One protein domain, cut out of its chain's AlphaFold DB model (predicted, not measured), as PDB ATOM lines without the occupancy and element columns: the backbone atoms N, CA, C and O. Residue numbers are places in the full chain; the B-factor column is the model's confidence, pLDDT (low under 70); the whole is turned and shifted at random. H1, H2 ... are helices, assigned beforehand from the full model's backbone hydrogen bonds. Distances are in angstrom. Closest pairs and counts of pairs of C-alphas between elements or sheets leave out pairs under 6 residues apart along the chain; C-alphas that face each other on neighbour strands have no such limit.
ATOM      1  N   GLN A 152       9.813 -35.636  23.806       87.25
ATOM      2  CA  GLN A 152      10.125 -35.245  22.431       87.25
ATOM      3  C   GLN A 152      11.530 -34.648  22.344       87.25
ATOM      4  O   GLN A 152      12.310 -34.990  21.459       87.25
ATOM      5  N   GLU A 153      11.871 -33.797  23.303       88.75
ATOM      6  CA  GLU A 153      13.152 -33.119  23.390       88.75
ATOM      7  C   GLU A 153      14.283 -34.108  23.674       88.75
ATOM      8  O   GLU A 153      15.336 -34.015  23.050       88.75
ATOM      9  N   ILE A 154      14.055 -35.103  24.538       89.69
ATOM     10  CA  ILE A 154      15.028 -36.170  24.806       89.69
ATOM     11  C   ILE A 154      15.349 -36.941  23.525       89.69
ATOM     12  O   ILE A 154      16.524 -37.168  23.240       89.69
ATOM     13  N   SER A 155      14.336 -37.329  22.747       87.44
ATOM     14  CA  SER A 155      14.548 -38.049  21.486       87.44
ATOM     15  C   SER A 155      15.376 -37.229  20.490       87.44
ATOM     16  O   SER A 155      16.315 -37.757  19.900       87.44
ATOM     17  N   LEU A 156      15.093 -35.926  20.367       85.56
ATOM     18  CA  LEU A 156      15.819 -35.009  19.479       85.56
ATOM     19  C   LEU A 156      17.262 -34.738  19.932       85.56
ATOM     20  O   LEU A 156      18.161 -34.553  19.108       85.56
ATOM     21  N   LEU A 157      17.499 -34.681  21.243       84.50
ATOM     22  CA  LEU A 157      18.832 -34.457  21.798       84.50
ATOM     23  C   LEU A 157      19.705 -35.711  21.700       84.50
ATOM     24  O   LEU A 157      20.890 -35.592  21.391       84.50
ATOM     25  N   LYS A 158      19.128 -36.905  21.885       84.25
ATOM     26  CA  LYS A 158      19.840 -38.179  21.709       84.25
ATOM     27  C   LYS A 158      20.337 -38.368  20.279       84.25
ATOM     28  O   LYS A 158      21.513 -38.654  20.093       84.25
ATOM     29  N   SER A 159      19.494 -38.097  19.281       77.38
ATOM     30  CA  SER A 159      19.894 -38.218  17.871       77.38
ATOM     31  C   SER A 159      21.021 -37.257  17.471       77.38
ATOM     32  O   SER A 159      21.731 -37.507  16.506       77.38
ATOM     33  N   LYS A 160      21.197 -36.139  18.192       69.69
ATOM     34  CA  LYS A 160      22.306 -35.200  17.964       69.69
ATOM     35  C   LYS A 160      23.593 -35.617  18.680       69.69
ATOM     36  O   LYS A 160      24.664 -35.314  18.172       69.69
ATOM     37  N   ALA A 161      23.496 -36.285  19.830       64.88
ATOM     38  CA  ALA A 161      24.660 -36.746  20.589       64.88
ATOM     39  C   ALA A 161      25.453 -37.843  19.854       64.88
ATOM     40  O   ALA A 161      26.663 -37.935  20.023       64.88
ATOM     41  N   GLU A 162      24.793 -38.630  18.999       59.03
ATOM     42  CA  GLU A 162      25.439 -39.666  18.176       59.03
ATOM     43  C   GLU A 162      26.325 -39.085  17.059       59.03
ATOM     44  O   GLU A 162      27.255 -39.741  16.591       59.03
ATOM     45  N   VAL A 163      26.087 -37.833  16.653       59.66
ATOM     46  CA  VAL A 163      26.912 -37.144  15.659       59.66
ATOM     47  C   VAL A 163      27.954 -36.308  16.406       59.66
ATOM     48  O   VAL A 163      27.649 -35.227  16.906       59.66
ATOM     49  N   ASN A 164      29.191 -36.807  16.482       51.72
ATOM     50  CA  ASN A 164      30.357 -36.119  17.058       51.72
ATOM     51  C   ASN A 164      30.707 -34.853  16.244       51.72
ATOM     52  O   ASN A 164      31.635 -34.839  15.437       51.72
ATOM     53  N   VAL A 165      29.921 -33.783  16.394       55.34
ATOM     54  CA  VAL A 165      30.172 -32.504  15.718       55.34
ATOM     55  C   VAL A 165      31.031 -31.618  16.626       55.34
ATOM     56  O   VAL A 165      30.602 -31.329  17.749       55.34
ATOM     57  N   PRO A 166      32.204 -31.145  16.160       50.06
ATOM     58  CA  PRO A 166      33.053 -30.242  16.927       50.06
ATOM     59  C   PRO A 166      32.305 -28.975  17.365       50.06
ATOM     60  O   PRO A 166      31.451 -28.435  16.657       50.06
ATOM     61  N   GLU A 167      32.650 -28.499  18.560       54.12
ATOM     62  CA  GLU A 167      31.965 -27.440  19.315       54.12
ATOM     63  C   GLU A 167      31.786 -26.122  18.538       54.12
ATOM     64  O   GLU A 167      30.811 -25.398  18.732       54.12
ATOM     65  N   THR A 168      32.659 -25.864  17.562       50.53
ATOM     66  CA  THR A 168      32.650 -24.688  16.681       50.53
ATOM     67  C   THR A 168      31.577 -24.713  15.584       50.53
ATOM     68  O   THR A 168      31.314 -23.675  14.977       50.53
ATOM     69  N   GLN A 169      30.911 -25.849  15.333       52.38
ATOM     70  CA  GLN A 169      29.894 -26.008  14.277       52.38
ATOM     71  C   GLN A 169      28.539 -26.505  14.800       52.38
ATOM     72  O   GLN A 169      27.773 -27.146  14.072       52.38
ATOM     73  N   ARG A 170      28.181 -26.187  16.051       56.22
ATOM     74  CA  ARG A 170      26.840 -26.478  16.578       56.22
ATOM     75  C   ARG A 170      25.779 -25.667  15.820       56.22
ATOM     76  O   ARG A 170      25.388 -24.571  16.209       56.22
ATOM     77  N   ARG A 171      25.267 -26.246  14.726       56.03
ATOM     78  CA  ARG A 171      23.999 -25.858  14.092       56.03
ATOM     79  C   ARG A 171      22.913 -25.800  15.177       56.03
ATOM     80  O   ARG A 171      22.983 -26.539  16.168       56.03
ATOM     81  N   ARG A 172      21.943 -24.897  14.966       62.84
ATOM     82  CA  ARG A 172      20.800 -24.585  15.849       62.84
ATOM     83  C   ARG A 172      20.311 -25.810  16.632       62.84
ATOM     84  O   ARG A 172      20.252 -26.913  16.094       62.84
ATOM     85  N   ASN A 173      19.968 -25.597  17.901       67.94
ATOM     86  CA  ASN A 173      19.435 -26.633  18.779       67.94
ATOM     87  C   ASN A 173      18.271 -27.384  18.088       67.94
ATOM     88  O   ASN A 173      17.368 -26.713  17.581       67.94
ATOM     89  N   PRO A 174      18.304 -28.732  18.002       69.75
ATOM     90  CA  PRO A 174      17.283 -29.519  17.301       69.75
ATOM     91  C   PRO A 174      15.923 -29.473  18.001       69.75
ATOM     92  O   PRO A 174      14.909 -29.829  17.408       69.75
ATOM     93  N   VAL A 175      15.892 -29.028  19.257       78.75
ATOM     94  CA  VAL A 175      14.665 -28.864  20.021       78.75
ATOM     95  C   VAL A 175      13.771 -27.802  19.369       78.75
ATOM     96  O   VAL A 175      14.182 -26.663  19.134       78.75
ATOM     97  N   ALA A 176      12.522 -28.180  19.084       75.56
ATOM     98  CA  ALA A 176      11.550 -27.306  18.438       75.56
ATOM     99  C   ALA A 176      11.376 -25.996  19.221       75.56
ATOM    100  O   ALA A 176      11.245 -26.008  20.447       75.56
ATOM    101  N   ARG A 177      11.307 -24.858  18.515       75.00
ATOM    102  CA  ARG A 177      11.166 -23.517  19.128       75.00
ATOM    103  C   ARG A 177       9.897 -23.354  19.974       75.00
ATOM    104  O   ARG A 177       9.825 -22.425  20.772       75.00
ATOM    105  N   THR A 178       8.912 -24.227  19.774       79.44
ATOM    106  CA  THR A 178       7.648 -24.298  20.518       79.44
ATOM    107  C   THR A 178       7.769 -25.026  21.855       79.44
ATOM    108  O   THR A 178       6.882 -24.884  22.693       79.44
ATOM    109  N   SER A 179       8.840 -25.794  22.073       82.94
ATOM    110  CA  SER A 179       9.038 -26.503  23.336       82.94
ATOM    111  C   SER A 179       9.235 -25.524  24.504       82.94
ATOM    112  O   SER A 179       9.799 -24.434  24.324       82.94
ATOM    113  N   PRO A 180       8.847 -25.908  25.732       83.25
ATOM    114  CA  PRO A 180       9.020 -25.065  26.916       83.25
ATOM    115  C   PRO A 180      10.486 -24.720  27.200       83.25
ATOM    116  O   PRO A 180      10.779 -23.675  27.785       83.25
ATOM    117  N   ILE A 181      11.403 -25.599  26.787       86.81
ATOM    118  CA  ILE A 181      12.821 -25.518  27.130       86.81
ATOM    119  C   ILE A 181      13.698 -24.973  26.002       86.81
ATOM    120  O   ILE A 181      14.843 -24.646  26.277       86.81
ATOM    121  N   ALA A 182      13.198 -24.769  24.774       85.69
ATOM    122  CA  ALA A 182      14.012 -24.283  23.645       85.69
ATOM    123  C   ALA A 182      14.792 -22.991  23.937       85.69
ATOM    124  O   ALA A 182      15.927 -22.827  23.494       85.69
ATOM    125  N   LYS A 183      14.204 -22.068  24.709       84.12
ATOM    126  CA  LYS A 183      14.846 -20.795  25.093       84.12
ATOM    127  C   LYS A 183      16.023 -20.972  26.061       84.12
ATOM    128  O   LYS A 183      16.775 -20.027  26.279       84.12
ATOM    129  N   LEU A 184      16.144 -22.143  26.685       85.50
ATOM    130  CA  LEU A 184      17.210 -22.484  27.627       85.50
ATOM    131  C   LEU A 184      18.446 -23.068  26.927       85.50
ATOM    132  O   LEU A 184      19.411 -23.391  27.611       85.50
ATOM    133  N   ASP A 185      18.404 -23.209  25.599       84.31
ATOM    134  CA  ASP A 185      19.413 -23.912  24.801       84.31
ATOM    135  C   ASP A 185      19.788 -25.284  25.401       84.31
ATOM    136  O   ASP A 185      20.922 -25.501  25.821       84.31
ATOM    137  N   PRO A 186      18.813 -26.203  25.534       89.06
ATOM    138  CA  PRO A 186      18.993 -27.447  26.267       89.06
ATOM    139  C   PRO A 186      19.991 -28.370  25.564       89.06
ATOM    140  O   PRO A 186      19.941 -28.535  24.344       89.06
ATOM    141  N   PHE A 187      20.849 -29.026  26.337       87.88
ATOM    142  CA  PHE A 187      21.715 -30.100  25.852       87.88
ATOM    143  C   PHE A 187      21.701 -31.278  26.827       87.88
ATOM    144  O   PHE A 187      21.298 -31.130  27.981       87.88
ATOM    145  N   MET A 188      22.102 -32.453  26.343       89.06
ATOM    146  CA  MET A 188      22.212 -33.664  27.153       89.06
ATOM    147  C   MET A 188      23.646 -33.817  27.654       89.06
ATOM    148  O   MET A 188      24.575 -33.692  26.855       89.06
ATOM    149  N   ASP A 189      23.821 -34.072  28.948       87.75
ATOM    150  CA  ASP A 189      25.128 -34.384  29.526       87.75
ATOM    151  C   ASP A 189      25.510 -35.871  29.379       87.75
ATOM    152  O   ASP A 189      24.741 -36.690  28.866       87.75
ATOM    153  N   GLU A 190      26.707 -36.222  29.853       87.75
ATOM    154  CA  GLU A 190      27.266 -37.584  29.827       87.75
ATOM    155  C   GLU A 190      26.421 -38.607  30.606       87.75
ATOM    156  O   GLU A 190      26.485 -39.808  30.346       87.75
ATOM    157  N   HIS A 191      25.595 -38.149  31.548       87.69
ATOM    158  CA  HIS A 191      24.746 -38.997  32.385       87.69
ATOM    159  C   HIS A 191      23.307 -39.110  31.855       87.69
ATOM    160  O   HIS A 191      22.468 -39.811  32.441       87.69
ATOM    161  N   GLY A 192      23.010 -38.467  30.723       88.25
ATOM    162  CA  GLY A 192      21.688 -38.478  30.110       88.25
ATOM    163  C   GLY A 192      20.683 -37.575  30.824       88.25
ATOM    164  O   GLY A 192      19.489 -37.890  30.817       88.25
ATOM    165  N   VAL A 193      21.154 -36.486  31.438       91.81
ATOM    166  CA  VAL A 193      20.343 -35.428  32.048       91.81
ATOM    167  C   VAL A 193      20.367 -34.175  31.170       91.81
ATOM    168  O   VAL A 193      21.410 -33.742  30.678       91.81
ATOM    169  N   ILE A 194      19.200 -33.555  30.987       91.69
ATOM    170  CA  ILE A 194      19.069 -32.289  30.262       91.69
ATOM    171  C   ILE A 194      19.535 -31.134  31.149       91.69
ATOM    172  O   ILE A 194      19.014 -30.920  32.251       91.69
ATOM    173  N   ARG A 195      20.464 -30.338  30.624       91.06
ATOM    174  CA  ARG A 195      21.007 -29.137  31.264       91.06
ATOM    175  C   ARG A 195      20.784 -27.894  30.417       91.06
ATOM    176  O   ARG A 195      20.595 -27.963  29.202       91.06
ATOM    177  N   VAL A 196      20.780 -26.746  31.089       89.38
ATOM    178  CA  VAL A 196      20.728 -25.426  30.458       89.38
ATOM    179  C   VAL A 196      22.061 -25.164  29.772       89.38
ATOM    180  O   VAL A 196      23.120 -25.314  30.384       89.38
ATOM    181  N   GLY A 197      21.993 -24.741  28.514       80.94
ATOM    182  CA  GLY A 197      23.154 -24.368  27.727       80.94
ATOM    183  C   GLY A 197      23.806 -23.070  28.184       80.94
ATOM    184  O   GLY A 197      23.820 -22.670  29.349       80.94
ATOM    185  N   GLU A 198      24.424 -22.401  27.229       69.88
ATOM    186  CA  GLU A 198      25.479 -21.444  27.502       69.88
ATOM    187  C   GLU A 198      24.965 -20.053  27.923       69.88
ATOM    188  O   GLU A 198      24.848 -19.144  27.102       69.88
ATOM    189  N   ARG A 199      24.718 -19.861  29.229       61.09
ATOM    190  CA  ARG A 199      24.469 -18.531  29.830       61.09
ATOM    191  C   ARG A 199      25.724 -17.867  30.416       61.09
ATOM    192  O   ARG A 199      25.788 -16.643  30.438       61.09
ATOM    193  N   ILE A 200      26.731 -18.640  30.850       68.31
ATOM    194  CA  ILE A 200      27.935 -18.138  31.555       68.31
ATOM    195  C   ILE A 200      29.236 -18.694  30.931       68.31
ATOM    196  O   ILE A 200      30.082 -19.282  31.608       68.31
ATOM    197  N   ARG A 201      29.408 -18.501  29.614       62.47
ATOM    198  CA  ARG A 201      30.507 -19.082  28.806       62.47
ATOM    199  C   ARG A 201      31.923 -18.734  29.277       62.47
ATOM    200  O   ARG A 201      32.838 -19.519  29.086       62.47
ATOM    201  N   LYS A 202      32.118 -17.548  29.861       66.12
ATOM    202  CA  LYS A 202      33.452 -16.996  30.175       66.12
ATOM    203  C   LYS A 202      33.890 -17.181  31.631       66.12
ATOM    204  O   LYS A 202      34.880 -16.589  32.042       66.12
ATOM    205  N   SER A 203      33.147 -17.944  32.431       75.50
ATOM    206  CA  SER A 203      33.509 -18.159  33.837       75.50
ATOM    207  C   SER A 203      34.444 -19.359  34.012       75.50
ATOM    208  O   SER A 203      34.346 -20.348  33.290       75.50
ATOM    209  N   SER A 204      35.324 -19.311  35.012       77.94
ATOM    210  CA  SER A 204      36.180 -20.444  35.413       77.94
ATOM    211  C   SER A 204      35.483 -21.408  36.392       77.94
ATOM    212  O   SER A 204      36.144 -22.150  37.110       77.94
ATOM    213  N   MET A 205      34.148 -21.376  36.470       78.06
ATOM    214  CA  MET A 205      33.383 -22.174  37.439       78.06
ATOM    215  C   MET A 205      33.237 -23.641  37.020       78.06
ATOM    216  O   MET A 205      33.457 -23.990  35.857       78.06
ATOM    217  N   ASP A 206      32.823 -24.481  37.966       82.19
ATOM    218  CA  ASP A 206      32.504 -25.884  37.713       82.19
ATOM    219  C   ASP A 206      31.359 -26.046  36.697       82.19
ATOM    220  O   ASP A 206      30.449 -25.209  36.609       82.19
ATOM    221  N   ALA A 207      31.389 -27.138  35.929       79.50
ATOM    222  CA  ALA A 207      30.397 -27.431  34.899       79.50
ATOM    223  C   ALA A 207      28.966 -27.520  35.457       79.50
ATOM    224  O   ALA A 207      28.031 -27.076  34.791       79.50
ATOM    225  N   ASN A 208      28.778 -28.005  36.691       81.88
ATOM    226  CA  ASN A 208      27.448 -28.106  37.306       81.88
ATOM    227  C   ASN A 208      26.821 -26.740  37.598       81.88
ATOM    228  O   ASN A 208      25.602 -26.587  37.518       81.88
ATOM    229  N   ILE A 209      27.656 -25.745  37.901       82.69
ATOM    230  CA  ILE A 209      27.221 -24.366  38.145       82.69
ATOM    231  C   ILE A 209      26.976 -23.655  36.810       82.69
ATOM    232  O   ILE A 209      26.001 -22.918  36.661       82.69
ATOM    233  N   LYS A 210      27.841 -23.899  35.820       84.12
ATOM    234  CA  LYS A 210      27.720 -23.337  34.464       84.12
ATOM    235  C   LYS A 210      26.490 -23.836  33.721       84.12
ATOM    236  O   LYS A 210      25.865 -23.063  32.994       84.12
ATOM    237  N   HIS A 211      26.162 -25.110  33.913       86.69
ATOM    238  CA  HIS A 211      25.093 -25.812  33.217       86.69
ATOM    239  C   HIS A 211      24.098 -26.404  34.224       86.69
ATOM    240  O   HIS A 211      24.094 -27.619  34.459       86.69
ATOM    241  N   PRO A 212      23.245 -25.559  34.838       89.94
ATOM    242  CA  PRO A 212      22.220 -26.025  35.758       89.94
ATOM    243  C   PRO A 212      21.305 -27.069  35.117       89.94
ATOM    244  O   PRO A 212      20.980 -26.995  33.928       89.94
ATOM    245  N   VAL A 213      20.847 -28.020  35.926       92.88
ATOM    246  CA  VAL A 213      19.876 -29.036  35.511       92.88
ATOM    247  C   VAL A 213      18.521 -28.394  35.210       92.88
ATOM    248  O   VAL A 213      18.047 -27.520  35.937       92.88
ATOM    249  N   VAL A 214      17.862 -28.856  34.145       92.38
ATOM    250  CA  VAL A 214      16.502 -28.422  33.804       92.38
ATOM    251  C   VAL A 214      15.478 -29.250  34.575       92.38
ATOM    252  O   VAL A 214      15.312 -30.441  34.323       92.38
ATOM    253  N   LEU A 215      14.742 -28.617  35.486       92.94
ATOM    254  CA  LEU A 215      13.672 -29.267  36.239       92.94
ATOM    255  C   LEU A 215      12.288 -28.994  35.616       92.94
ATOM    256  O   LEU A 215      11.983 -27.835  35.309       92.94
ATOM    257  N   PRO A 216      11.419 -30.012  35.441       91.19
ATOM    258  CA  PRO A 216      10.073 -29.793  34.923       91.19
ATOM    259  C   PRO A 216       9.214 -28.956  35.873       91.19
ATOM    260  O   PRO A 216       9.054 -29.276  37.048       91.19
ATOM    261  N   LYS A 217       8.570 -27.906  35.351       87.81
ATOM    262  CA  LYS A 217       7.757 -26.970  36.154       87.81
ATOM    263  C   LYS A 217       6.630 -27.654  36.944       87.81
ATOM    264  O   LYS A 217       6.245 -27.164  38.002       87.81
ATOM    265  N   ARG A 218       6.063 -28.739  36.410       86.12
ATOM    266  CA  ARG A 218       4.907 -29.445  36.990       86.12
ATOM    267  C   ARG A 218       5.287 -30.598  37.919       86.12
ATOM    268  O   ARG A 218       4.401 -31.156  38.560       86.12
ATOM    269  N   ALA A 219       6.572 -30.941  38.020       89.19
ATOM    270  CA  ALA A 219       7.017 -32.018  38.888       89.19
ATOM    271  C   ALA A 219       6.897 -31.625  40.367       89.19
ATOM    272  O   ALA A 219       7.282 -30.527  40.782       89.19
ATOM    273  N   GLN A 220       6.403 -32.556  41.188       89.88
ATOM    274  CA  GLN A 220       6.244 -32.329  42.624       89.88
ATOM    275  C   GLN A 220       7.588 -32.060  43.307       89.88
ATOM    276  O   GLN A 220       7.672 -31.183  44.162       89.88
ATOM    277  N   VAL A 221       8.646 -32.763  42.894       91.06
ATOM    278  CA  VAL A 221      10.007 -32.565  43.414       91.06
ATOM    279  C   VAL A 221      10.475 -31.128  43.178       91.06
ATOM    280  O   VAL A 221      10.940 -30.475  44.104       91.06
ATOM    281  N   SER A 222      10.266 -30.582  41.979       91.62
ATOM    282  CA  SER A 222      10.633 -29.198  41.652       91.62
ATOM    283  C   SER A 222       9.881 -28.183  42.511       91.62
ATOM    284  O   SER A 222      10.470 -27.207  42.974       91.62
ATOM    285  N   LYS A 223       8.595 -28.440  42.785       91.94
ATOM    286  CA  LYS A 223       7.799 -27.623  43.706       91.94
ATOM    287  C   LYS A 223       8.337 -27.691  45.137       91.94
ATOM    288  O   LYS A 223       8.444 -26.654  45.784       91.94
ATOM    289  N   LEU A 224       8.679 -28.884  45.627       92.81
ATOM    290  CA  LEU A 224       9.241 -29.070  46.969       92.81
ATOM    291  C   LEU A 224      10.589 -28.360  47.119       92.81
ATOM    292  O   LEU A 224      10.782 -27.652  48.101       92.81
ATOM    293  N   ILE A 225      11.474 -28.475  46.125       91.75
ATOM    294  CA  ILE A 225      12.759 -27.763  46.093       91.75
ATOM    295  C   ILE A 225      12.526 -26.249  46.144       91.75
ATOM    296  O   ILE A 225      13.127 -25.558  46.965       91.75
ATOM    297  N   ALA A 226      11.619 -25.730  45.310       89.56
ATOM    298  CA  ALA A 226      11.297 -24.307  45.297       89.56
ATOM    299  C   ALA A 226      10.765 -23.823  46.657       89.56
ATOM    300  O   ALA A 226      11.207 -22.787  47.141       89.56
ATOM    301  N   ILE A 227       9.866 -24.584  47.294       89.50
ATOM    302  CA  ILE A 227       9.330 -24.264  48.627       89.50
ATOM    303  C   ILE A 227      10.431 -24.308  49.689       89.50
ATOM    304  O   ILE A 227      10.521 -23.388  50.498       89.50
ATOM    305  N   HIS A 228      11.283 -25.335  49.677       90.56
ATOM    306  CA  HIS A 228      12.381 -25.473  50.632       90.56
ATOM    307  C   HIS A 228      13.309 -24.259  50.588       90.56
ATOM    308  O   HIS A 228      13.574 -23.632  51.614       90.56
ATOM    309  N   PHE A 229      13.765 -23.884  49.391       86.56
ATOM    310  CA  PHE A 229      14.637 -22.725  49.250       86.56
ATOM    311  C   PHE A 229      13.905 -21.415  49.520       86.56
ATOM    312  O   PHE A 229      14.500 -20.537  50.129       86.56
ATOM    313  N   HIS A 230      12.625 -21.298  49.156       85.44
ATOM    314  CA  HIS A 230      11.801 -20.141  49.506       85.44
ATOM    315  C   HIS A 230      11.715 -19.920  51.024       85.44
ATOM    316  O   HIS A 230      11.857 -18.788  51.476       85.44
ATOM    317  N   GLN A 231      11.534 -20.990  51.803       85.25
ATOM    318  CA  GLN A 231      11.518 -20.937  53.268       85.25
ATOM    319  C   GLN A 231      12.906 -20.639  53.843       85.25
ATOM    320  O   GLN A 231      13.038 -19.842  54.765       85.25
ATOM    321  N   LYS A 232      13.958 -21.246  53.279       86.19
ATOM    322  CA  LYS A 232      15.338 -21.087  53.756       86.19
ATOM    323  C   LYS A 232      15.884 -19.670  53.566       86.19
ATOM    324  O   LYS A 232      16.680 -19.219  54.382       86.19
ATOM    325  N   ILE A 233      15.489 -18.985  52.492       82.62
ATOM    326  CA  ILE A 233      15.934 -17.613  52.186       82.62
ATOM    327  C   ILE A 233      15.006 -16.530  52.767       82.62
ATOM    328  O   ILE A 233      15.161 -15.365  52.418       82.62
ATOM    329  N   ASP A 234      14.041 -16.922  53.610       62.62
ATOM    330  CA  ASP A 234      13.122 -16.092  54.406       62.62
ATOM    331  C   ASP A 234      12.717 -14.756  53.759       62.62
ATOM    332  O   ASP A 234      13.126 -13.673  54.179       62.62
TER     333      ASP A 234
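This is residues 152 to 234 of the 243 residues of an uncharacterized protein of Paramuricea clavata (UniProt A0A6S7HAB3). With little regular structure, the domain is a winding body of loops with H1 near one end, while residues 224 to 234, most of H3 and the tail after it, stick out at the other end as an arm. Residues 162 to 169 stick out as a loop after H1. The printed part has 83 residues with three named helices, H1, H2 and H3 in chain order, and no named strand; the class is all helix, with 27 residues in named elements. It is loose, with a radius of gyration of the C-alphas of 14.7 A, and spans 45 by 32 by 23 A.

H1, residues 152 to 161, H2, residues 207 to 210, and H3, residues 220 to 232, are apart from each other. Residues 187 to 188 pair with residues 194 to 195, antiparallel. Every O i to N i+4 pair is within hydrogen-bond range in H3, and 5 of 6 in H1; H2 is too short for one.

H1 begins at C-alpha 152 (10.125, -35.245, 22.431) and is 14.7 A long. H2 is 4.9 A long. H3, 18.2 A, ends at C-alpha 232 (15.338, -21.087, 53.756).

The C-alphas farthest apart, Val 163 and Asp 234, are 46.2 A apart. The printed part has no cut; H1 to H2 is a long link of 45 residues. pLDDT is under 70 at residues 160 to 174, 198 to 202 and 234.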